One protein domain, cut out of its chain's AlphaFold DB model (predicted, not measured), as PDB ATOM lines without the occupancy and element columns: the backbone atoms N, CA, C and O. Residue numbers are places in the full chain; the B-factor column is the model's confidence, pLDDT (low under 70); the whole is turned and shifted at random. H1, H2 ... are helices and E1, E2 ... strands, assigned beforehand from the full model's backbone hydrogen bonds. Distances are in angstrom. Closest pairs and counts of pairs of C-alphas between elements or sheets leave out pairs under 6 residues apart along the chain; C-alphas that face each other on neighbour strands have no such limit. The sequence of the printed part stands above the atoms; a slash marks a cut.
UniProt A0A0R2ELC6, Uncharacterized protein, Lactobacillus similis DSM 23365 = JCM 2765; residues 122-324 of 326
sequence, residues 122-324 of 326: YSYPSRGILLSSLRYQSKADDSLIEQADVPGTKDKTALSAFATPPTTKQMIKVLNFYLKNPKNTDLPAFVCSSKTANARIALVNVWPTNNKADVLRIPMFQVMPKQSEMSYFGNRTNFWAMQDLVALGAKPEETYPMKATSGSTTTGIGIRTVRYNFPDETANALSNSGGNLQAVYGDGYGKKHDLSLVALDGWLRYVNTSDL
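This is residues 122 to 324 of the 326 residues of an uncharacterized protein of Lactobacillus similis DSM 23365 = JCM 2765 (UniProt A0A0R2ELC6). Two antiparallel sheets stand edge beside edge with helix H5 bridging them: a five-stranded sheet with H3 and H5 over one face and H1 over the other, and a strongly twisted four-stranded sheet that H5 also covers. The short strands E6 and E7 lie far out at the end of the second sheet, while E5 and H5 lie nearest the middle. The printed part has 203 residues, five named helices and eleven named strands, in the order E1 E2 H1 H2 H3 H4 E3 E4 E5 H5 E6 E7 E8 E9 E10 E11; the larger sheets run E1 - E2 - E3 - E4 - E5 and E8 - E9 - E10 - E11. The class is mixed, helices and strands, with under half of the residues in named elements. The whole is compact and rounded, with a radius of gyration of the C-alphas of 16.3 A and spans of 43 by 37 by 33 A.

E1, residues 122 to 124, and E2, residues 129 to 132, form an antiparallel hairpin, with N 122 and O 132 within hydrogen-bond range at 2.9 A. E2 is also the antiparallel neighbour of E3, residues 199 to 206, with N 201 and O 131 at 2.7 A. E3, E4, residues 216 to 223, and E5, residues 236 to 238, form a meander, each strand the antiparallel neighbour of the one before, with N 202 and O 220 at 3.0 A and N 221 and O 237 at 2.8 A. H1, residues 140 to 146, is on this sheet at a height of 9.6 A, over E3, and only just stands up from it, rising 43 degrees; its closest C-alphas to E3 are those of Ile 145 and Val 204, 4.9 A apart. H2, residues 156 to 160, only grazes the sheet. H3, residues 168 to 180, is on the opposite face from H1 at a height of 9.3 A, slantwise to the strands, at 50 degrees to E3 on the local plane. H5, residues 239 to 247, is on the same face as H3. H3 and H5 touch at a steep tilt of 66 degrees, the same way, their closest C-alphas being those of Val 174 and Gln 243, 6.1 A apart. H4, residues 189 to 192, only grazes both larger sheets. H5 is also on the sheet of E8, residues 269 to 271, E9, residues 291 to 301, E10, residues 307 to 312, and E11, residues 315 to 320, at a height of 9.2 A; its closest C-alphas to E11 are those of Ala 241 and Leu 316, 6.9 A apart. These four strands form a second meander, with N 271 and O 291 at 2.9 A, N 297 and O 309 at 2.9 A, and N 310 and O 317 at 2.8 A. E9 bends by 91 degrees at residue 294. The closest C-alphas of E5 and E11 are those of Thr 237 and Leu 316, 7.0 A apart. E6, residues 259 to 261, and E7, residues 264 to 267, meet only at a point, and E7 runs on into E8 at 86 degrees. Every O i to N i+4 pair is within hydrogen-bond range in H2, H3 and H5; H1 has 1 of 3, beside 3 of 4 O i to N i+3 pairs, and H4 is too short for an O i to N i+4 pair.

E1 begins at C-alpha 122, at (216.952, 176.610, 165.308). H3 is 17.7 A long, E3 19.6 A, E4 20.8 A and H5 12.3 A. E9 is 19.7 A long, from (214.856, 212.970, 167.161) at C-alpha 291. E10 is 13.4 A long, and E11, 15.5 A long, ends at C-alpha 320, at (225.729, 211.980, 159.639).

The C-alphas farthest apart are those of Ser 126 and Ser 262, 47.3 A. The printed part has no cut. The links E4 to E5, H5 to E6 and E8 to E9 are long, the last with 19 residues. The mean pLDDT of the printed part is 83.1; residues 146 to 149, 192 to 197, 225 to 234, 257 to 268 and 289 are under 70.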
ATOM      1  N   TYR A 122     217.798 177.268 166.298       97.38
ATOM      2  CA  TYR A 122     216.952 176.610 165.308       97.38
ATOM      3  C   TYR A 122     216.931 177.397 164.004       97.38
ATOM      4  O   TYR A 122     216.821 178.622 164.018       97.38
ATOM      5  N   SER A 123     216.989 176.690 162.879       97.44
ATOM      6  CA  SER A 123     216.869 177.270 161.543       97.44
ATOM      7  C   SER A 123     215.641 176.710 160.829       97.44
ATOM      8  O   SER A 123     215.432 175.492 160.810       97.44
ATOM      9  N   TYR A 124     214.848 177.590 160.212       96.69
ATOM     10  CA  TYR A 124     213.691 177.245 159.380       96.69
ATOM     11  C   TYR A 124     213.732 178.036 158.056       96.69
ATOM     12  O   TYR A 124     212.916 178.940 157.848       96.69
ATOM     13  N   PRO A 125     214.650 177.709 157.122       92.69
ATOM     14  CA  PRO A 125     214.888 178.527 155.926       92.69
ATOM     15  C   PRO A 125     213.659 178.694 155.025       92.69
ATOM     16  O   PRO A 125     213.409 179.780 154.505       92.69
ATOM     17  N   SER A 126     212.825 177.653 154.902       92.12
ATOM     18  CA  SER A 126     211.571 177.719 154.133       92.12
ATOM     19  C   SER A 126     210.548 178.697 154.721       92.12
ATOM     20  O   SER A 126     209.549 178.994 154.078       92.12
ATOM     21  N   ARG A 127     210.757 179.142 155.963       91.06
ATOM     22  CA  ARG A 127     209.963 180.154 156.671       91.06
ATOM     23  C   ARG A 127     210.731 181.462 156.835       91.06
ATOM     24  O   ARG A 127     210.379 182.248 157.693       91.06
ATOM     25  N   GLY A 128     211.839 181.663 156.117       92.38
ATOM     26  CA  GLY A 128     212.680 182.854 156.262       92.38
ATOM     27  C   GLY A 128     213.365 183.022 157.620       92.38
ATOM     28  O   GLY A 128     214.036 184.024 157.816       92.38
ATOM     29  N   ILE A 129     213.252 182.074 158.549       94.50
ATOM     30  CA  ILE A 129     213.939 182.146 159.842       94.50
ATOM     31  C   ILE A 129     215.327 181.541 159.650       94.50
ATOM     32  O   ILE A 129     215.467 180.319 159.542       94.50
ATOM     33  N   LEU A 130     216.346 182.395 159.586       96.75
ATOM     34  CA  LEU A 130     217.727 181.966 159.379       96.75
ATOM     35  C   LEU A 130     218.277 181.298 160.641       96.75
ATOM     36  O   LEU A 130     218.830 180.200 160.561       96.75
ATOM     37  N   LEU A 131     218.069 181.934 161.799       97.56
ATOM     38  CA  LEU A 131     218.510 181.434 163.099       97.56
ATOM     39  C   LEU A 131     217.628 181.995 164.222       97.56
ATOM     40  O   LEU A 131     217.338 183.182 164.229       97.56
ATOM     41  N   SER A 132     217.205 181.174 165.179       95.38
ATOM     42  CA  SER A 132     216.291 181.575 166.258       95.38
ATOM     43  C   SER A 132     216.668 180.924 167.583       95.38
ATOM     44  O   SER A 132     217.021 179.743 167.595       95.38
ATOM     45  N   SER A 133     216.556 181.662 168.693       93.44
ATOM     46  CA  SER A 133     216.706 181.119 170.056       93.44
ATOM     47  C   SER A 133     215.506 180.271 170.495       93.44
ATOM     48  O   SER A 133     215.586 179.517 171.460       93.44
ATOM     49  N   LEU A 134     214.387 180.371 169.772       90.69
ATOM     50  CA  LEU A 134     213.167 179.609 170.018       90.69
ATOM     51  C   LEU A 134     212.794 178.730 168.831       90.69
ATOM     52  O   LEU A 134     213.054 179.053 167.667       90.69
ATOM     53  N   ARG A 135     212.100 177.637 169.140       92.44
ATOM     54  CA  ARG A 135     211.461 176.791 168.134       92.44
ATOM     55  C   ARG A 135     210.270 177.516 167.526       92.44
ATOM     56  O   ARG A 135     209.541 178.205 168.233       92.44
ATOM     57  N   TYR A 136     210.037 177.259 166.244       91.06
ATOM     58  CA  TYR A 136     208.810 177.664 165.567       91.06
ATOM     59  C   TYR A 136     207.590 177.062 166.279       91.06
ATOM     60  O   TYR A 136     207.504 175.835 166.439       91.06
ATOM     61  N   GLN A 137     206.654 177.914 166.689       86.75
ATOM     62  CA  GLN A 137     205.487 177.530 167.481       86.75
ATOM     63  C   GLN A 137     204.240 177.386 166.612       86.75
ATOM     64  O   GLN A 137     203.523 176.385 166.683       86.75
ATOM     65  N   SER A 138     203.960 178.382 165.772       85.38
ATOM     66  CA  SER A 138     202.709 178.437 165.022       85.38
ATOM     67  C   SER A 138     202.813 179.299 163.768       85.38
ATOM     68  O   SER A 138     203.818 179.966 163.547       85.38
ATOM     69  N   LYS A 139     201.737 179.322 162.971       82.69
ATOM     70  CA  LYS A 139     201.633 180.220 161.814       82.69
ATOM     71  C   LYS A 139     201.744 181.705 162.179       82.69
ATOM     72  O   LYS A 139     202.148 182.486 161.333       82.69
ATOM     73  N   ALA A 140     201.453 182.090 163.424       78.94
ATOM     74  CA  ALA A 140     201.681 183.460 163.880       78.94
ATOM     75  C   ALA A 140     203.170 183.853 163.816       78.94
ATOM     76  O   ALA A 140     203.484 185.019 163.637       78.94
ATOM     77  N   ASP A 141     204.104 182.896 163.872       78.75
ATOM     78  CA  ASP A 141     205.534 183.191 163.731       78.75
ATOM     79  C   ASP A 141     205.915 183.585 162.293       78.75
ATOM     80  O   ASP A 141     206.982 184.180 162.093       78.75
ATOM     81  N   ASP A 142     205.077 183.220 161.310       80.69
ATOM     82  CA  ASP A 142     205.251 183.589 159.904       80.69
ATOM     83  C   ASP A 142     204.853 185.049 159.676       80.69
ATOM     84  O   ASP A 142     205.599 185.772 159.029       80.69
ATOM     85  N   SER A 143     203.757 185.536 160.272       72.94
ATOM     86  CA  SER A 143     203.357 186.948 160.117       72.94
ATOM     87  C   SER A 143     204.414 187.911 160.660       72.94
ATOM     88  O   SER A 143     204.598 189.019 160.162       72.94
ATOM     89  N   LEU A 144     205.220 187.451 161.616       71.06
ATOM     90  CA  LEU A 144     206.377 188.182 162.107       71.06
ATOM     91  C   LEU A 144     207.494 188.369 161.057       71.06
ATOM     92  O   LEU A 144     208.389 189.173 161.299       71.06
ATOM     93  N   ILE A 145     207.507 187.644 159.936       72.62
ATOM     94  CA  ILE A 145     208.482 187.831 158.843       72.62
ATOM     95  C   ILE A 145     207.873 188.437 157.572       72.62
ATOM     96  O   ILE A 145     208.614 188.737 156.636       72.62
ATOM     97  N   GLU A 146     206.550 188.587 157.517       69.00
ATOM     98  CA  GLU A 146     205.841 188.949 156.286       69.00
ATOM     99  C   GLU A 146     206.131 190.379 155.834       69.00
ATOM    100  O   GLU A 146     206.199 190.613 154.628       69.00
ATOM    101  N   GLN A 147     206.368 191.301 156.771       67.75
ATOM    102  CA  GLN A 147     206.653 192.702 156.473       67.75
ATOM    103  C   GLN A 147     207.456 193.355 157.604       67.75
ATOM    104  O   GLN A 147     207.203 193.125 158.789       67.75
ATOM    105  N   ALA A 148     208.428 194.188 157.237       65.25
ATOM    106  CA  ALA A 148     208.935 195.231 158.117       65.25
ATOM    107  C   ALA A 148     208.497 196.576 157.546       65.25
ATOM    108  O   ALA A 148     208.849 196.913 156.412       65.25
ATOM    109  N   ASP A 149     207.793 197.365 158.352       63.06
ATOM    110  CA  ASP A 149     207.730 198.800 158.122       63.06
ATOM    111  C   ASP A 149     209.122 199.357 158.406       63.06
ATOM    112  O   ASP A 149     209.490 199.655 159.537       63.06
ATOM    113  N   VAL A 150     209.945 199.394 157.361       73.44
ATOM    114  CA  VAL A 150     211.211 200.123 157.357       73.44
ATOM    115  C   VAL A 150     210.874 201.526 156.835       73.44
ATOM    116  O   VAL A 150     210.795 201.686 155.614       73.44
ATOM    117  N   PRO A 151     210.547 202.511 157.695       71.94
ATOM    118  CA  PRO A 151     210.138 203.850 157.258       71.94
ATOM    119  C   PRO A 151     211.230 204.532 156.424       71.94
ATOM    120  O   PRO A 151     212.392 204.152 156.508       71.94
ATOM    121  N   GLY A 152     210.870 205.534 155.619       77.44
ATOM    122  CA  GLY A 152     211.811 206.299 154.786       77.44
ATOM    123  C   GLY A 152     211.859 205.885 153.309       77.44
ATOM    124  O   GLY A 152     211.237 204.907 152.886       77.44
ATOM    125  N   THR A 153     212.606 206.655 152.519       77.19
ATOM    126  CA  THR A 153     212.790 206.491 151.072       77.19
ATOM    127  C   THR A 153     213.812 205.407 150.784       77.19
ATOM    128  O   THR A 153     214.936 205.481 151.264       77.19
ATOM    129  N   LYS A 154     213.427 204.394 150.006       83.94
ATOM    130  CA  LYS A 154     214.211 203.179 149.747       83.94
ATOM    131  C   LYS A 154     214.516 203.020 148.269       83.94
ATOM    132  O   LYS A 154     213.580 203.008 147.467       83.94
ATOM    133  N   ASP A 155     215.784 202.785 147.953       83.38
ATOM    134  CA  ASP A 155     216.238 202.381 146.625       83.38
ATOM    135  C   ASP A 155     216.573 200.880 146.578       83.38
ATOM    136  O   ASP A 155     217.179 200.323 147.498       83.38
ATOM    137  N   LYS A 156     216.161 200.205 145.500       86.44
ATOM    138  CA  LYS A 156     216.374 198.760 145.318       86.44
ATOM    139  C   LYS A 156     217.858 198.425 145.180       86.44
ATOM    140  O   LYS A 156     218.315 197.443 145.764       86.44
ATOM    141  N   THR A 157     218.594 199.214 144.399       87.81
ATOM    142  CA  THR A 157     220.019 198.986 144.134       87.81
ATOM    143  C   THR A 157     220.808 199.136 145.425       87.81
ATOM    144  O   THR A 157     221.564 198.232 145.779       87.81
ATOM    145  N   ALA A 158     220.544 200.196 146.189       85.88
ATOM    146  CA  ALA A 158     221.148 200.421 147.498       85.88
ATOM    147  C   ALA A 158     220.842 199.291 148.500       85.88
ATOM    148  O   ALA A 158     221.738 198.790 149.178       85.88
ATOM    149  N   LEU A 159     219.589 198.824 148.565       88.19
ATOM    150  CA  LEU A 159     219.194 197.750 149.487       88.19
ATOM    151  C   LEU A 159     219.718 196.362 149.087       88.19
ATOM    152  O   LEU A 159     219.815 195.481 149.942       88.19
ATOM    153  N   SER A 160     220.055 196.147 147.812       90.12
ATOM    154  CA  SER A 160     220.499 194.841 147.310       90.12
ATOM    155  C   SER A 160     221.766 194.332 148.008       90.12
ATOM    156  O   SER A 160     221.852 193.141 148.315       90.12
ATOM    157  N   ALA A 161     222.689 195.233 148.364       89.81
ATOM    158  CA  ALA A 161     223.906 194.906 149.109       89.81
ATOM    159  C   ALA A 161     223.597 194.279 150.480       89.81
ATOM    160  O   ALA A 161     224.328 193.413 150.961       89.81
ATOM    161  N   PHE A 162     222.466 194.657 151.080       91.94
ATOM    162  CA  PHE A 162     222.052 194.200 152.401       91.94
ATOM    163  C   PHE A 162     221.158 192.961 152.369       91.94
ATOM    164  O   PHE A 162     220.880 192.413 153.432       91.94
ATOM    165  N   ALA A 163     220.723 192.493 151.193       92.25
ATOM    166  CA  ALA A 163     219.856 191.319 151.050       92.25
ATOM    167  C   ALA A 163     220.586 189.981 151.267       92.25
ATOM    168  O   ALA A 163     219.950 188.946 151.486       92.25
ATOM    169  N   THR A 164     221.918 189.989 151.221       93.00
ATOM    170  CA  THR A 164     222.732 188.787 151.410       93.00
ATOM    171  C   THR A 164     222.600 188.261 152.843       93.00
ATOM    172  O   THR A 164     222.888 188.999 153.789       93.00
ATOM    173  N   PRO A 165     222.195 186.992 153.052       94.62
ATOM    174  CA  PRO A 165     222.114 186.429 154.392       94.62
ATOM    175  C   PRO A 165     223.487 186.404 155.086       94.62
ATOM    176  O   PRO A 165     224.464 185.961 154.476       94.62
ATOM    177  N   PRO A 166     223.581 186.799 156.367       96.31
ATOM    178  CA  PRO A 166     224.821 186.687 157.124       96.31
ATOM    179  C   PRO A 166     225.204 185.226 157.375       96.31
ATOM    180  O   PRO A 166     224.361 184.324 157.413       96.31
ATOM    181  N   THR A 167     226.493 184.984 157.618       97.12
ATOM    182  CA  THR A 167     226.984 183.644 157.966       97.12
ATOM    183  C   THR A 167     226.434 183.180 159.317       97.12
ATOM    184  O   THR A 167     226.160 183.978 160.217       97.12
ATOM    185  N   THR A 168     226.351 181.862 159.525       96.56
ATOM    186  CA  THR A 168     225.939 181.288 160.818       96.56
ATOM    187  C   THR A 168     226.801 181.790 161.977       96.56
ATOM    188  O   THR A 168     226.271 182.047 163.055       96.56
ATOM    189  N   LYS A 169     228.107 182.000 161.760       97.44
ATOM    190  CA  LYS A 169     229.020 182.538 162.779       97.44
ATOM    191  C   LYS A 169     228.645 183.968 163.182       97.44
ATOM    192  O   LYS A 169     228.585 184.254 164.376       97.44
ATOM    193  N   GLN A 170     228.357 184.840 162.213       97.94
ATOM    194  CA  GLN A 170     227.903 186.211 162.481       97.94
ATOM    195  C   GLN A 170     226.566 186.210 163.230       97.94
ATOM    196  O   GLN A 170     226.442 186.868 164.261       97.94
ATOM    197  N   MET A 171     225.597 185.407 162.776       98.12
ATOM    198  CA  MET A 171     224.292 185.297 163.437       98.12
ATOM    199  C   MET A 171     224.410 184.796 164.880       98.12
ATOM    200  O   MET A 171     223.798 185.372 165.776       98.12
ATOM    201  N   ILE A 172     225.220 183.759 165.124       97.38
ATOM    202  CA  ILE A 172     225.473 183.240 166.475       97.38
ATOM    203  C   ILE A 172     226.134 184.305 167.350       97.38
ATOM    204  O   ILE A 172     225.755 184.432 168.511       97.38
ATOM    205  N   LYS A 173     227.098 185.079 166.827       97.19
ATOM    206  CA  LYS A 173     227.752 186.161 167.581       97.19
ATOM    207  C   LYS A 173     226.724 187.192 168.054       97.19
ATOM    208  O   LYS A 173     226.678 187.488 169.245       97.19
ATOM    209  N   VAL A 174     225.877 187.669 167.143       95.94
ATOM    210  CA  VAL A 174     224.838 188.666 167.435       95.94
ATOM    211  C   VAL A 174     223.798 188.135 168.424       95.94
ATOM    212  O   VAL A 174     223.525 188.783 169.433       95.94
ATOM    213  N   LEU A 175     223.250 186.936 168.186       94.69
ATOM    214  CA  LEU A 175     222.266 186.342 169.096       94.69
ATOM    215  C   LEU A 175     222.865 186.078 170.480       94.69
ATOM    216  O   LEU A 175     222.254 186.447 171.477       94.69
ATOM    217  N   ASN A 176     224.069 185.502 170.565       94.31
ATOM    218  CA  ASN A 176     224.731 185.267 171.850       94.31
ATOM    219  C   ASN A 176     224.959 186.567 172.614       94.31
ATOM    220  O   ASN A 176     224.787 186.577 173.829       94.31
ATOM    221  N   PHE A 177     225.366 187.638 171.926       92.88
ATOM    222  CA  PHE A 177     225.564 188.929 172.566       92.88
ATOM    223  C   PHE A 177     224.264 189.414 173.210       92.88
ATOM    224  O   PHE A 177     224.253 189.684 174.406       92.88
ATOM    225  N   TYR A 178     223.158 189.442 172.466       89.88
ATOM    226  CA  TYR A 178     221.868 189.866 173.014       89.88
ATOM    227  C   TYR A 178     221.405 188.973 174.177       89.88
ATOM    228  O   TYR A 178     221.102 189.458 175.263       89.88
ATOM    229  N   LEU A 179     221.407 187.651 173.975       88.62
ATOM    230  CA  LEU A 179     220.878 186.687 174.945       88.62
ATOM    231  C   LEU A 179     221.675 186.648 176.258       88.62
ATOM    232  O   LEU A 179     221.115 186.306 177.297       88.62
ATOM    233  N   LYS A 180     222.968 186.989 176.224       88.75
ATOM    234  CA  LYS A 180     223.830 187.059 177.416       88.75
ATOM    235  C   LYS A 180     223.772 188.404 178.134       88.75
ATOM    236  O   LYS A 180     224.202 188.479 179.278       88.75
ATOM    237  N   ASN A 181     223.223 189.437 177.496       83.75
ATOM    238  CA  ASN A 181     223.171 190.796 178.029       83.75
ATOM    239  C   ASN A 181     221.727 191.320 178.194       83.75
ATOM    240  O   ASN A 181     221.453 192.459 177.821       83.75
ATOM    241  N   PRO A 182     220.785 190.551 178.784       72.75
ATOM    242  CA  PRO A 182     219.367 190.931 178.835       72.75
ATOM    243  C   PRO A 182     219.071 192.147 179.730       72.75
ATOM    244  O   PRO A 182     217.942 192.622 179.756       72.75
ATOM    245  N   LYS A 183     220.056 192.615 180.506       74.81
ATOM    246  CA  LYS A 183     219.956 193.778 181.402       74.81
ATOM    247  C   LYS A 183     220.938 194.894 181.039       74.81
ATOM    248  O   LYS A 183     221.132 195.790 181.850       74.81
ATOM    249  N   ASN A 184     221.608 194.807 179.887       80.75
ATOM    250  CA  ASN A 184     222.537 195.856 179.488       80.75
ATOM    251  C   ASN A 184     221.742 197.123 179.153       80.75
ATOM    252  O   ASN A 184     221.069 197.163 178.130       80.75
ATOM    253  N   THR A 185     221.815 198.123 180.028       79.81
ATOM    254  CA  THR A 185     221.122 199.410 179.892       79.81
ATOM    255  C   THR A 185     221.683 200.277 178.775       79.81
ATOM    256  O   THR A 185     220.998 201.196 178.337       79.81
ATOM    257  N   ASP A 186     222.881 199.959 178.292       84.88
ATOM    258  CA  ASP A 186     223.544 200.672 177.204       84.88
ATOM    259  C   ASP A 186     223.002 200.254 175.834       84.88
ATOM    260  O   ASP A 186     223.297 200.881 174.819       84.88
ATOM    261  N   LEU A 187     222.199 199.189 175.770       84.62
ATOM    262  CA  LEU A 187     221.504 198.804 174.552       84.62
ATOM    263  C   LEU A 187     220.343 199.773 174.256       84.62
ATOM    264  O   LEU A 187     219.675 200.245 175.180       84.62
ATOM    265  N   PRO A 188     220.021 200.028 172.973       81.31
ATOM    266  CA  PRO A 188     218.899 200.895 172.620       81.31
ATOM    267  C   PRO A 188     217.576 200.395 173.216       81.31
ATOM    268  O   PRO A 188     217.351 199.187 173.333       81.31
ATOM    269  N   ALA A 189     216.650 201.307 173.519       77.94
ATOM    270  CA  ALA A 189     215.390 200.972 174.186       77.94
ATOM    271  C   ALA A 189     214.575 199.865 173.478       77.94
ATOM    272  O   ALA A 189     213.990 199.016 174.150       77.94
ATOM    273  N   PHE A 190     214.558 199.801 172.139       75.06
ATOM    274  CA  PHE A 190     213.872 198.708 171.422       75.06
ATOM    275  C   PHE A 190     214.482 197.317 171.694       75.06
ATOM    276  O   PHE A 190     213.786 196.310 171.583       75.06
ATOM    277  N   VAL A 191     215.770 197.256 172.047       73.69
ATOM    278  CA  VAL A 191     216.485 196.033 172.432       73.69
ATOM    279  C   VAL A 191     216.235 195.717 173.913       73.69
ATOM    280  O   VAL A 191     215.958 194.571 174.250       73.69
ATOM    281  N   CYS A 192     216.268 196.733 174.783       63.03
ATOM    282  CA  CYS A 192     216.093 196.606 176.239       63.03
ATOM    283  C   CYS A 192     214.648 196.368 176.698       63.03
ATOM    284  O   CYS A 192     214.412 195.805 177.763       63.03
ATOM    285  N   SER A 193     213.665 196.826 175.922       54.41
ATOM    286  CA  SER A 193     212.245 196.844 176.308       54.41
ATOM    287  C   SER A 193     211.590 195.463 176.395       54.41
ATOM    288  O   SER A 193     210.482 195.344 176.927       54.41
ATOM    289  N   SER A 194     212.240 194.400 175.914       54.72
ATOM    290  CA  SER A 194     211.660 193.063 175.987       54.72
ATOM    291  C   SER A 194     211.941 192.400 177.330       54.72
ATOM    292  O   SER A 194     213.070 192.043 177.649       54.72
ATOM    293  N   LYS A 195     210.870 192.089 178.070       52.41
ATOM    294  CA  LYS A 195     210.915 191.203 179.248       52.41
ATOM    295  C   LYS A 195     211.287 189.752 178.900       52.41
ATOM    296  O   LYS A 195     211.337 188.904 179.790       52.41
ATOM    297  N   THR A 196     211.509 189.430 177.621       57.62
ATOM    298  CA  THR A 196     211.815 188.073 177.162       57.62
ATOM    299  C   THR A 196     213.228 187.965 176.595       57.62
ATOM    300  O   THR A 196     213.636 188.701 175.697       57.62
ATOM    301  N   ALA A 197     213.959 186.966 177.080       69.19
ATOM    302  CA  ALA A 197     215.314 186.638 176.655       69.19
ATOM    303  C   ALA A 197     215.341 185.862 175.322       69.19
ATOM    304  O   ALA A 197     215.994 184.829 175.239       69.19
ATOM    305  N   ASN A 198     214.582 186.283 174.299       85.62
ATOM    306  CA  ASN A 198     214.535 185.577 173.014       85.62
ATOM    307  C   ASN A 198     214.669 186.504 171.812       85.62
ATOM    308  O   ASN A 198     214.090 187.589 171.765       85.62
ATOM    309  N   ALA A 199     215.404 186.027 170.813       90.06
ATOM    310  CA  ALA A 199     215.647 186.744 169.576       90.06
ATOM    311  C   ALA A 199     215.872 185.778 168.411       90.06
ATOM    312  O   ALA A 199     216.173 184.591 168.584       90.06
ATOM    313  N   ARG A 200     215.736 186.306 167.198       93.12
ATOM    314  CA  ARG A 200     216.008 185.583 165.960       93.12
ATOM    315  C   ARG A 200     216.562 186.506 164.885       93.12
ATOM    316  O   ARG A 200     216.341 187.711 164.914       93.12
ATOM    317  N   ILE A 201     217.236 185.907 163.914       95.38
ATOM    318  CA  ILE A 201     217.579 186.516 162.635       95.38
ATOM    319  C   ILE A 201     216.631 185.948 161.582       95.38
ATOM    320  O   ILE A 201     216.561 184.729 161.386       95.38
ATOM    321  N   ALA A 202     215.895 186.826 160.910       93.44
ATOM    322  CA  ALA A 202     214.923 186.442 159.896       93.44
ATOM    323  C   ALA A 202     215.067 187.280 158.625       93.44
ATOM    324  O   ALA A 202     215.368 188.467 158.684       93.44
ATOM    325  N   LEU A 203     214.820 186.652 157.479       92.75
ATOM    326  CA  LEU A 203     214.643 187.308 156.194       92.75
ATOM    327  C   LEU A 203     213.243 187.905 156.133       92.75
ATOM    328  O   LEU A 203     212.262 187.165 156.017       92.75
ATOM    329  N   VAL A 204     213.180 189.228 156.186       89.12
ATOM    330  CA  VAL A 204     211.936 189.989 156.160       89.12
ATOM    331  C   VAL A 204     211.778 190.661 154.806       89.12
ATOM    332  O   VAL A 204     212.752 191.159 154.239       89.12
ATOM    333  N   ASN A 205     210.555 190.665 154.287       88.44
ATOM    334  CA  ASN A 205     210.238 191.378 153.058       88.44
ATOM    335  C   ASN A 205     210.305 192.895 153.291       88.44
ATOM    336  O   ASN A 205     209.672 193.422 154.210       88.44
ATOM    337  N   VAL A 206     211.057 193.587 152.441       86.38
ATOM    338  CA  VAL A 206     211.222 195.043 152.424       86.38
ATOM    339  C   VAL A 206     210.939 195.534 151.010       86.38
ATOM    340  O   VAL A 206     211.573 195.085 150.054       86.38
ATOM    341  N   TRP A 207     209.993 196.464 150.880       83.12
ATOM    342  CA  TRP A 207     209.653 197.090 149.603       83.12
ATOM    343  C   TRP A 207     210.423 198.395 149.396       83.12
ATOM    344  O   TRP A 207     210.344 199.286 150.255       83.12
ATOM    345  N   PRO A 208     211.129 198.534 148.264       80.56
ATOM    346  CA  PRO A 208     211.611 199.809 147.763       80.56
ATOM    347  C   PRO A 208     210.464 200.798 147.512       80.56
ATOM    348  O   PRO A 208     209.328 200.403 147.240       80.56
ATOM    349  N   THR A 209     210.752 202.097 147.598       79.31
ATOM    350  CA  THR A 209     209.742 203.147 147.387       79.31
ATOM    351  C   THR A 209     209.388 203.294 145.906       79.31
ATOM    352  O   THR A 209     208.253 203.625 145.578       79.31
ATOM    353  N   ASN A 210     210.340 203.012 145.014       74.00
ATOM    354  CA  ASN A 210     210.175 203.134 143.567       74.00
ATOM    355  C   ASN A 210     209.284 202.039 142.952       74.00
ATOM    356  O   ASN A 210     208.627 202.298 141.948       74.00
ATOM    357  N   ASN A 211     209.227 200.838 143.539       77.88
ATOM    358  CA  ASN A 211     208.381 199.755 143.044       77.88
ATOM    359  C   ASN A 211     208.057 198.721 144.134       77.88
ATOM    360  O   ASN A 211     208.928 197.997 144.614       77.88
ATOM    361  N   LYS A 212     206.770 198.575 144.470       77.12
ATOM    362  CA  LYS A 212     206.304 197.588 145.463       77.12
ATOM    363  C   LYS A 212     206.414 196.136 144.982       77.12
ATOM    364  O   LYS A 212     206.420 195.233 145.816       77.12
ATOM    365  N   ALA A 213     206.515 195.898 143.673       80.69
ATOM    366  CA  ALA A 213     206.740 194.558 143.128       80.69
ATOM    367  C   ALA A 213     208.175 194.057 143.380       80.69
ATOM    368  O   ALA A 213     208.412 192.851 143.408       80.69
ATOM    369  N   ASP A 214     209.123 194.966 143.623       84.81
ATOM    370  CA  ASP A 214     210.535 194.653 143.836       84.81
ATOM    371  C   ASP A 214     210.837 194.278 145.294       84.81
ATOM    372  O   ASP A 214     211.649 194.905 145.971       84.81
ATOM    373  N   VAL A 215     210.171 193.241 145.803       86.94
ATOM    374  CA  VAL A 215     210.353 192.787 147.190       86.94
ATOM    375  C   VAL A 215     211.769 192.251 147.409       86.94
ATOM    376  O   VAL A 215     212.166 191.248 146.812       86.94
ATOM    377  N   LEU A 216     212.514 192.864 148.329       90.00
ATOM    378  CA  LEU A 216     213.802 192.355 148.795       90.00
ATOM    379  C   LEU A 216     213.636 191.633 150.129       90.00
ATOM    380  O   LEU A 216     212.856 192.047 150.983       90.00
ATOM    381  N   ARG A 217     214.389 190.551 150.328       91.44
ATOM    382  CA  ARG A 217     214.413 189.812 151.594       91.44
ATOM    383  C   ARG A 217     215.662 190.197 152.364       91.44
ATOM    384  O   ARG A 217     216.746 189.738 152.027       91.44
ATOM    385  N   ILE A 218     215.505 191.031 153.382       92.31
ATOM    386  CA  ILE A 218     216.630 191.578 154.142       92.31
ATOM    387  C   ILE A 218     216.729 190.861 155.499       92.31
ATOM    388  O   ILE A 218     215.707 190.691 156.174       92.31
ATOM    389  N   PRO A 219     217.928 190.423 155.928       94.75
ATOM    390  CA  PRO A 219     218.153 189.886 157.259       94.75
ATOM    391  C   PRO A 219     217.935 190.971 158.320       94.75
ATOM    392  O   PRO A 219     218.607 192.001 158.353       94.75
ATOM    393  N   MET A 220     216.999 190.709 159.222       91.94
ATOM    394  CA  MET A 220     216.663 191.558 160.358       91.94
ATOM    395  C   MET A 220     216.981 190.814 161.653       91.94
ATOM    396  O   MET A 220     216.678 189.623 161.779       91.94
ATOM    397  N   PHE A 221     217.554 191.521 162.623       91.81
ATOM    398  CA  PHE A 221     217.548 191.090 164.014       91.81
ATOM    399  C   PHE A 221     216.175 191.403 164.603       91.81
ATOM    400  O   PHE A 221     215.705 192.537 164.521       91.81
ATOM    401  N   GLN A 222     215.533 190.401 165.189       88.25
ATOM    402  CA  GLN A 222     214.205 190.521 165.762       88.25
ATOM    403  C   GLN A 222     214.190 190.025 167.205       88.25
ATOM    404  O   GLN A 222     214.507 188.867 167.481       88.25
ATOM    405  N   VAL A 223     213.735 190.889 168.105       85.50
ATOM    406  CA  VAL A 223     213.384 190.548 169.479       85.50
ATOM    407  C   VAL A 223     212.011 189.875 169.493       85.50
ATOM    408  O   VAL A 223     211.096 190.272 168.766       85.50
ATOM    409  N   MET A 224     211.859 188.834 170.307       80.06
ATOM    410  CA  MET A 224     210.667 187.981 170.330       80.06
ATOM    411  C   MET A 224     209.933 188.082 171.680       80.06
ATOM    412  O   MET A 224     209.927 187.094 172.421       80.06
ATOM    413  N   PRO A 225     209.319 189.245 172.007       69.56
ATOM    414  CA  PRO A 225     208.500 189.397 173.207       69.56
ATOM    415  C   PRO A 225     207.277 188.475 173.168       69.56
ATOM    416  O   PRO A 225     206.918 187.927 172.120       69.56
ATOM    417  N   LYS A 226     206.598 188.309 174.311       63.81
ATOM    418  CA  LYS A 226     205.272 187.673 174.311       63.81
ATOM    419  C   LYS A 226     204.354 188.459 173.372       63.81
ATOM    420  O   LYS A 226     204.480 189.671 173.266       63.81
ATOM    421  N   GLN A 227     203.403 187.795 172.720       58.38
ATOM    422  CA  GLN A 227     202.552 188.465 171.729       58.38
ATOM    423  C   GLN A 227     201.755 189.651 172.302       58.38
ATOM    424  O   GLN A 227     201.554 190.643 171.613       58.38
ATOM    425  N   SER A 228     201.380 189.595 173.583       54.34
ATOM    426  CA  SER A 228     200.753 190.702 174.323       54.34
ATOM    427  C   SER A 228     201.666 191.913 174.558       54.34
ATOM    428  O   SER A 228     201.195 192.969 174.953       54.34
ATOM    429  N   GLU A 229     202.973 191.745 174.375       57.09
ATOM    430  CA  GLU A 229     204.023 192.748 174.578       57.09
ATOM    431  C   GLU A 229     204.601 193.226 173.230       57.09
ATOM    432  O   GLU A 229     205.565 193.990 173.194       57.09
ATOM    433  N   MET A 230     204.045 192.763 172.105       53.75
ATOM    434  CA  MET A 230     204.478 193.184 170.778       53.75
ATOM    435  C   MET A 230     203.923 194.571 170.438       53.75
ATOM    436  O   MET A 230     202.718 194.744 170.277       53.75
ATOM    437  N   SER A 231     204.813 195.548 170.264       54.81
ATOM    438  CA  SER A 231     204.462 196.841 169.668       54.81
ATOM    439  C   SER A 231     204.208 196.701 168.161       54.81
ATOM    440  O   SER A 231     204.903 195.938 167.485       54.81
ATOM    441  N   TYR A 232     203.252 197.480 167.637       46.12
ATOM    442  CA  TYR A 232     202.882 197.533 166.214       46.12
ATOM    443  C   TYR A 232     204.067 197.907 165.305       46.12
ATOM    444  O   TYR A 232     204.101 197.497 164.150       46.12
ATOM    445  N   PHE A 233     205.063 198.630 165.838       48.12
ATOM    446  CA  PHE A 233     206.189 199.140 165.051       48.12
ATOM    447  C   PHE A 233     207.576 198.648 165.478       48.12
ATOM    448  O   PHE A 233     208.508 198.848 164.708       48.12
ATOM    449  N   GLY A 234     207.770 197.992 166.633       61.91
ATOM    450  CA  GLY A 234     209.123 197.915 167.210       61.91
ATOM    451  C   GLY A 234     209.552 196.672 167.948       61.91
ATOM    452  O   GLY A 234     209.582 196.638 169.169       61.91
ATOM    453  N   ASN A 235     210.038 195.697 167.186       73.12
ATOM    454  CA  ASN A 235     210.851 194.610 167.722       73.12
ATOM    455  C   ASN A 235     211.996 194.197 166.796       73.12
ATOM    456  O   ASN A 235     212.510 193.089 166.925       73.12
ATOM    457  N   ARG A 236     212.363 195.032 165.822       81.81
ATOM    458  CA  ARG A 236     213.330 194.650 164.797       81.81
ATOM    459  C   ARG A 236     214.234 195.803 164.405       81.81
ATOM    460  O   ARG A 236     213.807 196.950 164.347       81.81
ATOM    461  N   THR A 237     215.471 195.455 164.099       86.19
ATOM    462  CA  THR A 237     216.431 196.318 163.416       86.19
ATOM    463  C   THR A 237     217.097 195.512 162.309       86.19
ATOM    464  O   THR A 237     217.018 194.278 162.290       86.19
ATOM    465  N   ASN A 238     217.750 196.188 161.373       89.31
ATOM    466  CA  ASN A 238     218.536 195.486 160.373       89.31
ATOM    467  C   ASN A 238     219.666 194.696 161.061       89.31
ATOM    468  O   ASN A 238     220.205 195.104 162.092       89.31
ATOM    469  N   PHE A 239     220.004 193.531 160.511       94.38
ATOM    470  CA  PHE A 239     221.033 192.680 161.103       94.38
ATOM    471  C   PHE A 239     222.400 193.376 161.193       94.38
ATOM    472  O   PHE A 239     223.124 193.163 162.164       94.38
ATOM    473  N   TRP A 240     222.737 194.204 160.205       93.69
ATOM    474  CA  TRP A 240     224.053 194.823 160.065       93.69
ATOM    475  C   TRP A 240     224.330 195.863 161.150       93.69
ATOM    476  O   TRP A 240     225.360 195.767 161.801       93.69
ATOM    477  N   ALA A 241     223.369 196.723 161.483       93.56
ATOM    478  CA  ALA A 241     223.518 197.637 162.613       93.56
ATOM    479  C   ALA A 241     223.676 196.886 163.931       93.56
ATOM    480  O   ALA A 241     224.517 197.243 164.749       93.56
ATOM    481  N   MET A 242     222.922 195.800 164.133       94.19
ATOM    482  CA  MET A 242     223.130 194.971 165.318       94.19
ATOM    483  C   MET A 242     224.524 194.322 165.312       94.19
ATOM    484  O   MET A 242     225.133 194.174 166.367       94.19
ATOM    485  N   GLN A 243     225.050 193.937 164.148       96.31
ATOM    486  CA  GLN A 243     226.411 193.418 164.034       96.31
ATOM    487  C   GLN A 243     227.459 194.479 164.404       96.31
ATOM    488  O   GLN A 243     228.385 194.144 165.143       96.31
ATOM    489  N   ASP A 244     227.296 195.714 163.935       96.62
ATOM    490  CA  ASP A 244     228.192 196.838 164.233       96.62
ATOM    491  C   ASP A 244     228.152 197.182 165.728       96.62
ATOM    492  O   ASP A 244     229.185 197.196 166.396       96.62
ATOM    493  N   LEU A 245     226.952 197.285 166.308       95.38
ATOM    494  CA  LEU A 245     226.770 197.477 167.748       95.38
ATOM    495  C   LEU A 245     227.472 196.382 168.568       95.38
ATOM    496  O   LEU A 245     228.125 196.656 169.573       95.38
ATOM    497  N   VAL A 246     227.363 195.123 168.135       95.31
ATOM    498  CA  VAL A 246     228.023 193.979 168.785       95.31
ATOM    499  C   VAL A 246     229.543 194.022 168.609       95.31
ATOM    500  O   VAL A 246     230.264 193.531 169.480       95.31
ATOM    501  N   ALA A 247     230.055 194.572 167.505       96.50
ATOM    502  CA  ALA A 247     231.489 194.777 167.311       96.50
ATOM    503  C   ALA A 247     232.050 195.805 168.304       96.50
ATOM    504  O   ALA A 247     233.131 195.582 168.842       96.50
ATOM    505  N   LEU A 248     231.258 196.829 168.627       95.62
ATOM    506  CA  LEU A 248     231.548 197.852 169.636       95.62
ATOM    507  C   LEU A 248     231.271 197.386 171.081       95.62
ATOM    508  O   LEU A 248     231.414 198.137 172.041       95.62
ATOM    509  N   GLY A 249     230.827 196.139 171.268       93.12
ATOM    510  CA  GLY A 249     230.464 195.607 172.584       93.12
ATOM    511  C   GLY A 249     229.237 196.278 173.214       93.12
ATOM    512  O   GLY A 249     229.032 196.117 174.415       93.12
ATOM    513  N   ALA A 250     228.439 196.997 172.414       90.94
ATOM    514  CA  ALA A 250     227.347 197.871 172.838       90.94
ATOM    515  C   ALA A 250     227.733 198.847 173.957       90.94
ATOM    516  O   ALA A 250     226.942 199.078 174.869       90.94
ATOM    517  N   LYS A 251     228.958 199.373 173.898       92.06
ATOM    518  CA  LYS A 251     229.441 200.404 174.809       92.06
ATOM    519  C   LYS A 251     229.386 201.746 174.089       92.06
ATOM    520  O   LYS A 251     230.068 201.882 173.078       92.06
ATOM    521  N   PRO A 252     228.554 202.686 174.543       93.50
ATOM    522  CA  PRO A 252     228.511 204.007 173.958       93.50
ATOM    523  C   PRO A 252     229.804 204.760 174.269       93.50
ATOM    524  O   PRO A 252     230.326 204.669 175.380       93.50
ATOM    525  N   GLU A 253     230.303 205.486 173.277       95.00
ATOM    526  CA  GLU A 253     231.368 206.478 173.447       95.00
ATOM    527  C   GLU A 253     230.817 207.686 174.204       95.00
ATOM    528  O   GLU A 253     231.463 208.213 175.107       95.00
ATOM    529  N   GLU A 254     229.563 208.037 173.909       92.19
ATOM    530  CA  GLU A 254     228.845 209.130 174.548       92.19
ATOM    531  C   GLU A 254     227.408 208.742 174.870       92.19
ATOM    532  O   GLU A 254     226.717 208.081 174.087       92.19
ATOM    533  N   THR A 255     226.930 209.203 176.025       89.56
ATOM    534  CA  THR A 255     225.546 209.015 176.464       89.56
ATOM    535  C   THR A 255     224.907 210.342 176.810       89.56
ATOM    536  O   THR A 255     225.478 211.146 177.544       89.56
ATOM    537  N   TYR A 256     223.668 210.512 176.373       84.56
ATOM    538  CA  TYR A 256     222.879 211.710 176.592       84.56
ATOM    539  C   TYR A 256     221.724 211.352 177.539       84.56
ATOM    540  O   TYR A 256     220.800 210.633 177.141       84.56
ATOM    541  N   PRO A 257     221.783 211.772 178.820       66.56
ATOM    542  CA  PRO A 257     220.865 211.295 179.845       66.56
ATOM    543  C   PRO A 257     219.421 211.677 179.522       66.56
ATOM    544  O   PRO A 257     219.094 212.844 179.315       66.56
ATOM    545  N   MET A 258     218.533 210.685 179.553       61.56
ATOM    546  CA  MET A 258     217.097 210.894 179.405       61.56
ATOM    547  C   MET A 258     216.527 211.446 180.719       61.56
ATOM    548  O   MET A 258     216.465 210.723 181.714       61.56
ATOM    549  N   LYS A 259     216.067 212.703 180.752       49.06
ATOM    550  CA  LYS A 259     215.266 213.197 181.888       49.06
ATOM    551  C   LYS A 259     213.790 212.874 181.659       49.06
ATOM    552  O   LYS A 259     213.154 213.407 180.753       49.06
ATOM    553  N   ALA A 260     213.238 211.989 182.487       43.78
ATOM    554  CA  ALA A 260     211.799 211.773 182.555       43.78
ATOM    555  C   ALA A 260     211.156 212.937 183.322       43.78
ATOM    556  O   ALA A 260     211.465 213.145 184.493       43.78
ATOM    557  N   THR A 261     210.244 213.668 182.681       40.72
ATOM    558  CA  THR A 261     209.370 214.625 183.374       40.72
ATOM    559  C   THR A 261     207.932 214.175 183.167       40.72
ATOM    560  O   THR A 261     207.538 213.821 182.056       40.72
ATOM    561  N   SER A 262     207.144 214.130 184.237       39.34
ATOM    562  CA  SER A 262     205.731 213.757 184.172       39.34
ATOM    563  C   SER A 262     204.966 214.699 183.235       39.34
ATOM    564  O   SER A 262     204.883 215.893 183.510       39.34
ATOM    565  N   GLY A 263     204.390 214.160 182.154       48.28
ATOM    566  CA  GLY A 263     203.428 214.867 181.296       48.28
ATOM    567  C   GLY A 263     203.919 215.357 179.926       48.28
ATOM    568  O   GLY A 263     203.111 215.919 179.197       48.28
ATOM    569  N   SER A 264     205.181 215.142 179.527       43.47
ATOM    570  CA  SER A 264     205.664 215.490 178.176       43.47
ATOM    571  C   SER A 264     206.889 214.659 177.764       43.47
ATOM    572  O   SER A 264     207.635 214.182 178.617       43.47
ATOM    573  N   THR A 265     207.053 214.449 176.453       44.72
ATOM    574  CA  THR A 265     208.035 213.577 175.784       44.72
ATOM    575  C   THR A 265     209.462 213.755 176.301       44.72
ATOM    576  O   THR A 265     210.011 214.852 176.284       44.72
ATOM    577  N   THR A 266     210.052 212.638 176.720       48.53
ATOM    578  CA  THR A 266     211.435 212.444 177.165       48.53
ATOM    579  C   THR A 266     212.440 213.172 176.271       48.53
ATOM    580  O   THR A 266     212.444 212.937 175.065       48.53
ATOM    581  N   THR A 267     213.318 214.004 176.833       54.44
ATOM    582  CA  THR A 267     214.334 214.720 176.046       54.44
ATOM    583  C   THR A 267     215.711 214.083 176.227       54.44
ATOM    584  O   THR A 267     216.311 214.152 177.298       54.44
ATOM    585  N   GLY A 268     216.188 213.425 175.164       61.09
ATOM    586  CA  GLY A 268     217.625 213.360 174.872       61.09
ATOM    587  C   GLY A 268     218.067 214.689 174.245       61.09
ATOM    588  O   GLY A 268     217.312 215.666 174.293       61.09
ATOM    589  N   ILE A 269     219.243 214.749 173.615       74.62
ATOM    590  CA  ILE A 269     219.564 215.927 172.790       74.62
ATOM    591  C   ILE A 269     218.751 215.840 171.500       74.62
ATOM    592  O   ILE A 269     218.843 214.866 170.753       74.62
ATOM    593  N   GLY A 270     217.914 216.848 171.259       80.31
ATOM    594  CA  GLY A 270     217.162 216.960 170.018       80.31
ATOM    595  C   GLY A 270     218.105 217.293 168.868       80.31
ATOM    596  O   GLY A 270     218.625 218.403 168.818       80.31
ATOM    597  N   ILE A 271     218.286 216.365 167.933       82.94
ATOM    598  CA  ILE A 271     219.090 216.583 166.723       82.94
ATOM    599  C   ILE A 271     218.198 216.620 165.482       82.94
ATOM    600  O   ILE A 271     217.194 215.906 165.402       82.94
ATOM    601  N   ARG A 272     218.558 217.457 164.505       84.88
ATOM    602  CA  ARG A 272     217.904 217.539 163.188       84.88
ATOM    603  C   ARG A 272     218.806 216.926 162.126       84.88
ATOM    604  O   ARG A 272     219.523 217.636 161.435       84.88
ATOM    605  N   THR A 273     218.712 215.611 161.982       84.56
ATOM    606  CA  THR A 273     219.538 214.827 161.059       84.56
ATOM    607  C   THR A 273     218.676 214.004 160.113       84.56
ATOM    608  O   THR A 273     217.567 213.571 160.453       84.56
ATOM    609  N   VAL A 274     219.216 213.722 158.928       88.56
ATOM    610  CA  VAL A 274     218.759 212.576 158.133       88.56
ATOM    611  C   VAL A 274     219.144 211.305 158.885       88.56
ATOM    612  O   VAL A 274     220.200 211.233 159.514       88.56
ATOM    613  N   ARG A 275     218.261 210.307 158.882       89.19
ATOM    614  CA  ARG A 275     218.487 209.045 159.596       89.19
ATOM    615  C   ARG A 275     218.457 207.899 158.610       89.19
ATOM    616  O   ARG A 275     217.554 207.842 157.775       89.19
ATOM    617  N   TYR A 276     219.355 206.945 158.787       91.25
ATOM    618  CA  TYR A 276     219.472 205.779 157.928       91.25
ATOM    619  C   TYR A 276     219.282 204.501 158.737       91.25
ATOM    620  O   TYR A 276     219.787 204.354 159.853       91.25
ATOM    621  N   ASN A 277     218.526 203.557 158.178       88.56
ATOM    622  CA  ASN A 277     218.380 202.231 158.781       88.56
ATOM    623  C   ASN A 277     219.506 201.278 158.383       88.56
ATOM    624  O   ASN A 277     219.551 200.183 158.924       88.56
ATOM    625  N   PHE A 278     220.385 201.652 157.456       91.31
ATOM    626  CA  PHE A 278     221.525 200.859 156.998       91.31
ATOM    627  C   PHE A 278     222.775 201.748 156.971       91.31
ATOM    628  O   PHE A 278     222.626 202.968 156.878       91.31
ATOM    629  N   PRO A 279     223.989 201.170 157.023       90.81
ATOM    630  CA  PRO A 279     225.239 201.920 156.897       90.81
ATOM    631  C   PRO A 279     225.491 202.313 155.431       90.81
ATOM    632  O   PRO A 279     226.509 201.963 154.843       90.81
ATOM    633  N   ASP A 280     224.519 202.963 154.796       89.56
ATOM    634  CA  ASP A 280     224.603 203.509 153.443       89.56
ATOM    635  C   ASP A 280     223.532 204.601 153.306       89.56
ATOM    636  O   ASP A 280     222.337 204.340 153.451       89.56
ATOM    637  N   GLU A 281     223.968 205.824 153.015       85.12
ATOM    638  CA  GLU A 281     223.125 207.013 152.847       85.12
ATOM    639  C   GLU A 281     222.058 206.864 151.744       85.12
ATOM    640  O   GLU A 281     220.998 207.492 151.780       85.12
ATOM    641  N   THR A 282     222.314 205.996 150.764       83.88
ATOM    642  CA  THR A 282     221.370 205.666 149.689       83.88
ATOM    643  C   THR A 282     220.403 204.552 150.102       83.88
ATOM    644  O   THR A 282     219.323 204.394 149.522       83.88
ATOM    645  N   ALA A 283     220.751 203.786 151.139       77.38
ATOM    646  CA  ALA A 283     219.968 202.669 151.635       77.38
ATOM    647  C   ALA A 283     219.063 203.114 152.783       77.38
ATOM    648  O   ALA A 283     219.367 202.979 153.966       77.38
ATOM    649  N   ASN A 284     217.868 203.554 152.398       81.44
ATOM    650  CA  ASN A 284     216.780 203.898 153.302       81.44
ATOM    651  C   ASN A 284     217.041 205.121 154.195       81.44
ATOM    652  O   ASN A 284     217.396 204.989 155.366       81.44
ATOM    653  N   ALA A 285     216.751 206.300 153.647       83.12
ATOM    654  CA  ALA A 285     216.802 207.568 154.364       83.12
ATOM    655  C   ALA A 285     215.410 207.977 154.869       83.12
ATOM    656  O   ALA A 285     214.434 207.981 154.113       83.12
ATOM    657  N   LEU A 286     215.304 208.360 156.137       82.50
ATOM    658  CA  LEU A 286     214.152 209.088 156.659       82.50
ATOM    659  C   LEU A 286     214.444 210.583 156.593       82.50
ATOM    660  O   LEU A 286     215.546 211.014 156.933       82.50
ATOM    661  N   SER A 287     213.442 211.360 156.180       79.94
ATOM    662  CA  SER A 287     213.530 212.818 156.120       79.94
ATOM    663  C   SER A 287     214.011 213.410 157.443       79.94
ATOM    664  O   SER A 287     213.743 212.856 158.516       79.94
ATOM    665  N   ASN A 288     214.694 214.556 157.342       75.06
ATOM    666  CA  ASN A 288     215.179 215.317 158.488       75.06
ATOM    667  C   ASN A 288     213.994 215.720 159.380       75.06
ATOM    668  O   ASN A 288     213.291 216.705 159.156       75.06
ATOM    669  N   SER A 289     213.749 214.878 160.369       67.44
ATOM    670  CA  SER A 289     212.730 215.011 161.390       67.44
ATOM    671  C   SER A 289     213.490 214.936 162.700       67.44
ATOM    672  O   SER A 289     214.327 214.048 162.869       67.44
ATOM    673  N   GLY A 290     213.256 215.889 163.599       74.44
ATOM    674  CA  GLY A 290     213.956 215.929 164.880       74.44
ATOM    675  C   GLY A 290     213.814 214.607 165.639       74.44
ATOM    676  O   GLY A 290     212.759 213.975 165.568       74.44
ATOM    677  N   GLY A 291     214.867 214.171 166.323       81.94
ATOM    678  CA  GLY A 291     214.856 212.970 167.161       81.94
ATOM    679  C   GLY A 291     215.717 213.152 168.404       81.94
ATOM    680  O   GLY A 291     216.603 214.002 168.429       81.94
ATOM    681  N   ASN A 292     215.447 212.360 169.435       86.44
ATOM    682  CA  ASN A 292     216.173 212.396 170.698       86.44
ATOM    683  C   ASN A 292     217.383 211.464 170.642       86.44
ATOM    684  O   ASN A 292     217.226 210.238 170.710       86.44
ATOM    685  N   LEU A 293     218.576 212.039 170.517       89.12
ATOM    686  CA  LEU A 293     219.837 211.318 170.635       89.12
ATOM    687  C   LEU A 293     220.022 210.870 172.089       89.12
ATOM    688  O   LEU A 293     219.909 211.674 173.014       89.12
ATOM    689  N   GLN A 294     220.263 209.575 172.278       88.31
ATOM    690  CA  GLN A 294     220.452 208.936 173.585       88.31
ATOM    691  C   GLN A 294     221.880 208.430 173.765       88.31
ATOM    692  O   GLN A 294     222.400 208.456 174.876       88.31
ATOM    693  N   ALA A 295     222.503 207.959 172.687       91.69
ATOM    694  CA  ALA A 295     223.873 207.476 172.717       91.69
ATOM    695  C   ALA A 295     224.517 207.507 171.331       91.69
ATOM    696  O   ALA A 295     223.834 207.270 170.329       91.69
ATOM    697  N   VAL A 296     225.830 207.714 171.306       95.25
ATOM    698  CA  VAL A 296     226.703 207.489 170.150       95.25
ATOM    699  C   VAL A 296     227.568 206.278 170.471       95.25
ATOM    700  O   VAL A 296     228.177 206.212 171.537       95.25
ATOM    701  N   TYR A 297     227.564 205.276 169.593       96.25
ATOM    702  CA  TYR A 297     228.321 204.038 169.801       96.25
ATOM    703  C   TYR A 297     229.655 204.011 169.056       96.25
ATOM    704  O   TYR A 297     230.540 203.265 169.459       96.25
ATOM    705  N   GLY A 298     229.762 204.749 167.956       96.88
ATOM    706  CA  GLY A 298     230.963 204.832 167.134       96.88
ATOM    707  C   GLY A 298     230.682 205.481 165.783       96.88
ATOM    708  O   GLY A 298     229.521 205.609 165.374       96.88
ATOM    709  N   ASP A 299     231.748 205.832 165.077       96.25
ATOM    710  CA  ASP A 299     231.740 206.516 163.784       96.25
ATOM    711  C   ASP A 299     232.404 205.689 162.660       96.25
ATOM    712  O   ASP A 299     232.653 204.486 162.800       96.25
ATOM    713  N   GLY A 300     232.611 206.313 161.495       95.69
ATOM    714  CA  GLY A 300     233.332 205.708 160.370       95.69
ATOM    715  C   GLY A 300     232.513 204.720 159.534       95.69
ATOM    716  O   GLY A 300     233.085 203.933 158.770       95.69
ATOM    717  N   TYR A 301     231.182 204.748 159.645       95.31
ATOM    718  CA  TYR A 301     230.274 203.903 158.870       95.31
ATOM    719  C   TYR A 301     229.876 204.554 157.539       95.31
ATOM    720  O   TYR A 301     230.062 205.746 157.313       95.31
ATOM    721  N   GLY A 302     229.276 203.763 156.648       91.19
ATOM    722  CA  GLY A 302     228.905 204.235 155.316       91.19
ATOM    723  C   GLY A 302     230.061 204.196 154.321       91.19
ATOM    724  O   GLY A 302     231.223 204.023 154.676       91.19
ATOM    725  N   LYS A 303     229.737 204.358 153.035       89.94
ATOM    726  CA  LYS A 303     230.735 204.377 151.948       89.94
ATOM    727  C   LYS A 303     231.711 205.550 152.053       89.94
ATOM    728  O   LYS A 303     232.826 205.449 151.554       89.94
ATOM    729  N   LYS A 304     231.267 206.656 152.652       92.88
ATOM    730  CA  LYS A 304     232.048 207.882 152.836       92.88
ATOM    731  C   LYS A 304     232.696 207.981 154.219       92.88
ATOM    732  O   LYS A 304     233.420 208.938 154.454       92.88
ATOM    733  N   HIS A 305     232.475 206.996 155.097       94.81
ATOM    734  CA  HIS A 305     232.960 207.003 156.482       94.81
ATOM    735  C   HIS A 305     232.501 208.225 157.298       94.81
ATOM    736  O   HIS A 305     233.191 208.658 158.212       94.81
ATOM    737  N   ASP A 306     231.335 208.773 156.963       95.25
ATOM    738  CA  ASP A 306     230.743 209.986 157.533       95.25
ATOM    739  C   ASP A 306     229.466 209.701 158.332       95.25
ATOM    740  O   ASP A 306     228.736 210.627 158.690       95.25
ATOM    741  N   LEU A 307     229.171 208.424 158.593       96.12
ATOM    742  CA  LEU A 307     228.033 208.018 159.401       96.12
ATOM    743  C   LEU A 307     228.474 207.531 160.781       96.12
ATOM    744  O   LEU A 307     229.402 206.730 160.909       96.12
ATOM    745  N   SER A 308     227.700 207.910 161.795       96.56
ATOM    746  CA  SER A 308     227.813 207.396 163.160       96.56
ATOM    747  C   SER A 308     226.640 206.491 163.513       96.56
ATOM    748  O   SER A 308     225.490 206.767 163.162       96.56
ATOM    749  N   LEU A 309     226.927 205.405 164.231       96.94
ATOM    750  CA  LEU A 309     225.927 204.499 164.786       96.94
ATOM    751  C   LEU A 309     225.424 205.050 166.122       96.94
ATOM    752  O   LEU A 309     226.192 205.215 167.068       96.94
ATOM    753  N   VAL A 310     224.117 205.281 166.227       94.25
ATOM    754  CA  VAL A 310     223.509 205.956 167.379       94.25
ATOM    755  C   VAL A 310     222.265 205.243 167.896       94.25
ATOM    756  O   VAL A 310     221.564 204.544 167.156       94.25
ATOM    757  N   ALA A 311     221.949 205.473 169.170       91.19
ATOM    758  CA  ALA A 311     220.606 205.294 169.705       91.19
ATOM    759  C   ALA A 311     219.825 206.609 169.543       91.19
ATOM    760  O   ALA A 311     220.070 207.579 170.260       91.19
ATOM    761  N   LEU A 312     218.870 206.636 168.614       88.06
ATOM    762  CA  LEU A 312     218.035 207.795 168.295       88.06
ATOM    763  C   LEU A 312     216.556 207.426 168.452       88.06
ATOM    764  O   LEU A 312     216.080 206.471 167.837       88.06
ATOM    765  N   ASP A 313     215.833 208.154 169.303       83.06
ATOM    766  CA  ASP A 313     214.455 207.840 169.723       83.06
ATOM    767  C   ASP A 313     214.290 206.412 170.280       83.06
ATOM    768  O   ASP A 313     213.234 205.789 170.160       83.06
ATOM    769  N   GLY A 314     215.347 205.861 170.882       82.06
ATOM    770  CA  GLY A 314     215.353 204.493 171.397       82.06
ATOM    771  C   GLY A 314     215.647 203.425 170.351       82.06
ATOM    772  O   GLY A 314     215.534 202.243 170.675       82.06
ATOM    773  N   TRP A 315     216.031 203.812 169.130       85.00
ATOM    774  CA  TRP A 315     216.324 202.918 168.011       85.00
ATOM    775  C   TRP A 315     217.767 202.994 167.564       85.00
ATOM    776  O   TRP A 315     218.359 204.066 167.540       85.00
ATOM    777  N   LEU A 316     218.292 201.864 167.101       89.94
ATOM    778  CA  LEU A 316     219.582 201.836 166.434       89.94
ATOM    779  C   LEU A 316     219.442 202.424 165.025       89.94
ATOM    780  O   LEU A 316     218.626 201.938 164.228       89.94
ATOM    781  N   ARG A 317     220.201 203.481 164.743       91.62
ATOM    782  CA  ARG A 317     220.184 204.236 163.484       91.62
ATOM    783  C   ARG A 317     221.598 204.659 163.114       91.62
ATOM    784  O   ARG A 317     222.456 204.735 163.985       91.62
ATOM    785  N   TYR A 318     221.793 204.976 161.844       94.44
ATOM    786  CA  TYR A 318     222.947 205.743 161.396       94.44
ATOM    787  C   TYR A 318     222.517 207.182 161.113       94.44
ATOM    788  O   TYR A 318     221.397 207.412 160.645       94.44
ATOM    789  N   VAL A 319     223.382 208.139 161.413       94.00
ATOM    790  CA  VAL A 319     223.188 209.580 161.181       94.00
ATOM    791  C   VAL A 319     224.494 210.165 160.660       94.00
ATOM    792  O   VAL A 319     225.531 209.529 160.848       94.00
ATOM    793  N   ASN A 320     224.471 211.336 160.020       93.56
ATOM    794  CA  ASN A 320     225.729 211.980 159.639       93.56
ATOM    795  C   ASN A 320     226.499 212.355 160.904       93.56
ATOM    796  O   ASN A 320     225.928 212.936 161.827       93.56
ATOM    797  N   THR A 321     227.793 212.055 160.936       94.56
ATOM    798  CA  THR A 321     228.667 212.393 162.063       94.56
ATOM    799  C   THR A 321     228.711 213.904 162.290       94.56
ATOM    800  O   THR A 321     228.693 214.344 163.430       94.56
ATOM    801  N   SER A 322     228.653 214.707 161.220       92.81
ATOM    802  CA  SER A 322     228.614 216.176 161.296       92.81
ATOM    803  C   SER A 322     227.348 216.753 161.933       92.81
ATOM    804  O   SER A 322     227.322 217.936 162.252       92.81
ATOM    805  N   ASP A 323     226.284 215.954 162.055       91.19
ATOM    806  CA  ASP A 323     225.012 216.384 162.646       91.19
ATOM    807  C   ASP A 323     224.954 216.073 164.158       91.19
ATOM    808  O   ASP A 323     223.938 216.349 164.809       91.19
ATOM    809  N   LEU A 324     226.011 215.463 164.713       91.56
ATOM    810  CA  LEU A 324     226.139 215.185 166.141       91.56
ATOM    811  C   LEU A 324     226.639 216.419 166.909       91.56
ATOM    812  O   LEU A 324     227.335 217.253 166.333       91.56
TER     813      LEU A 324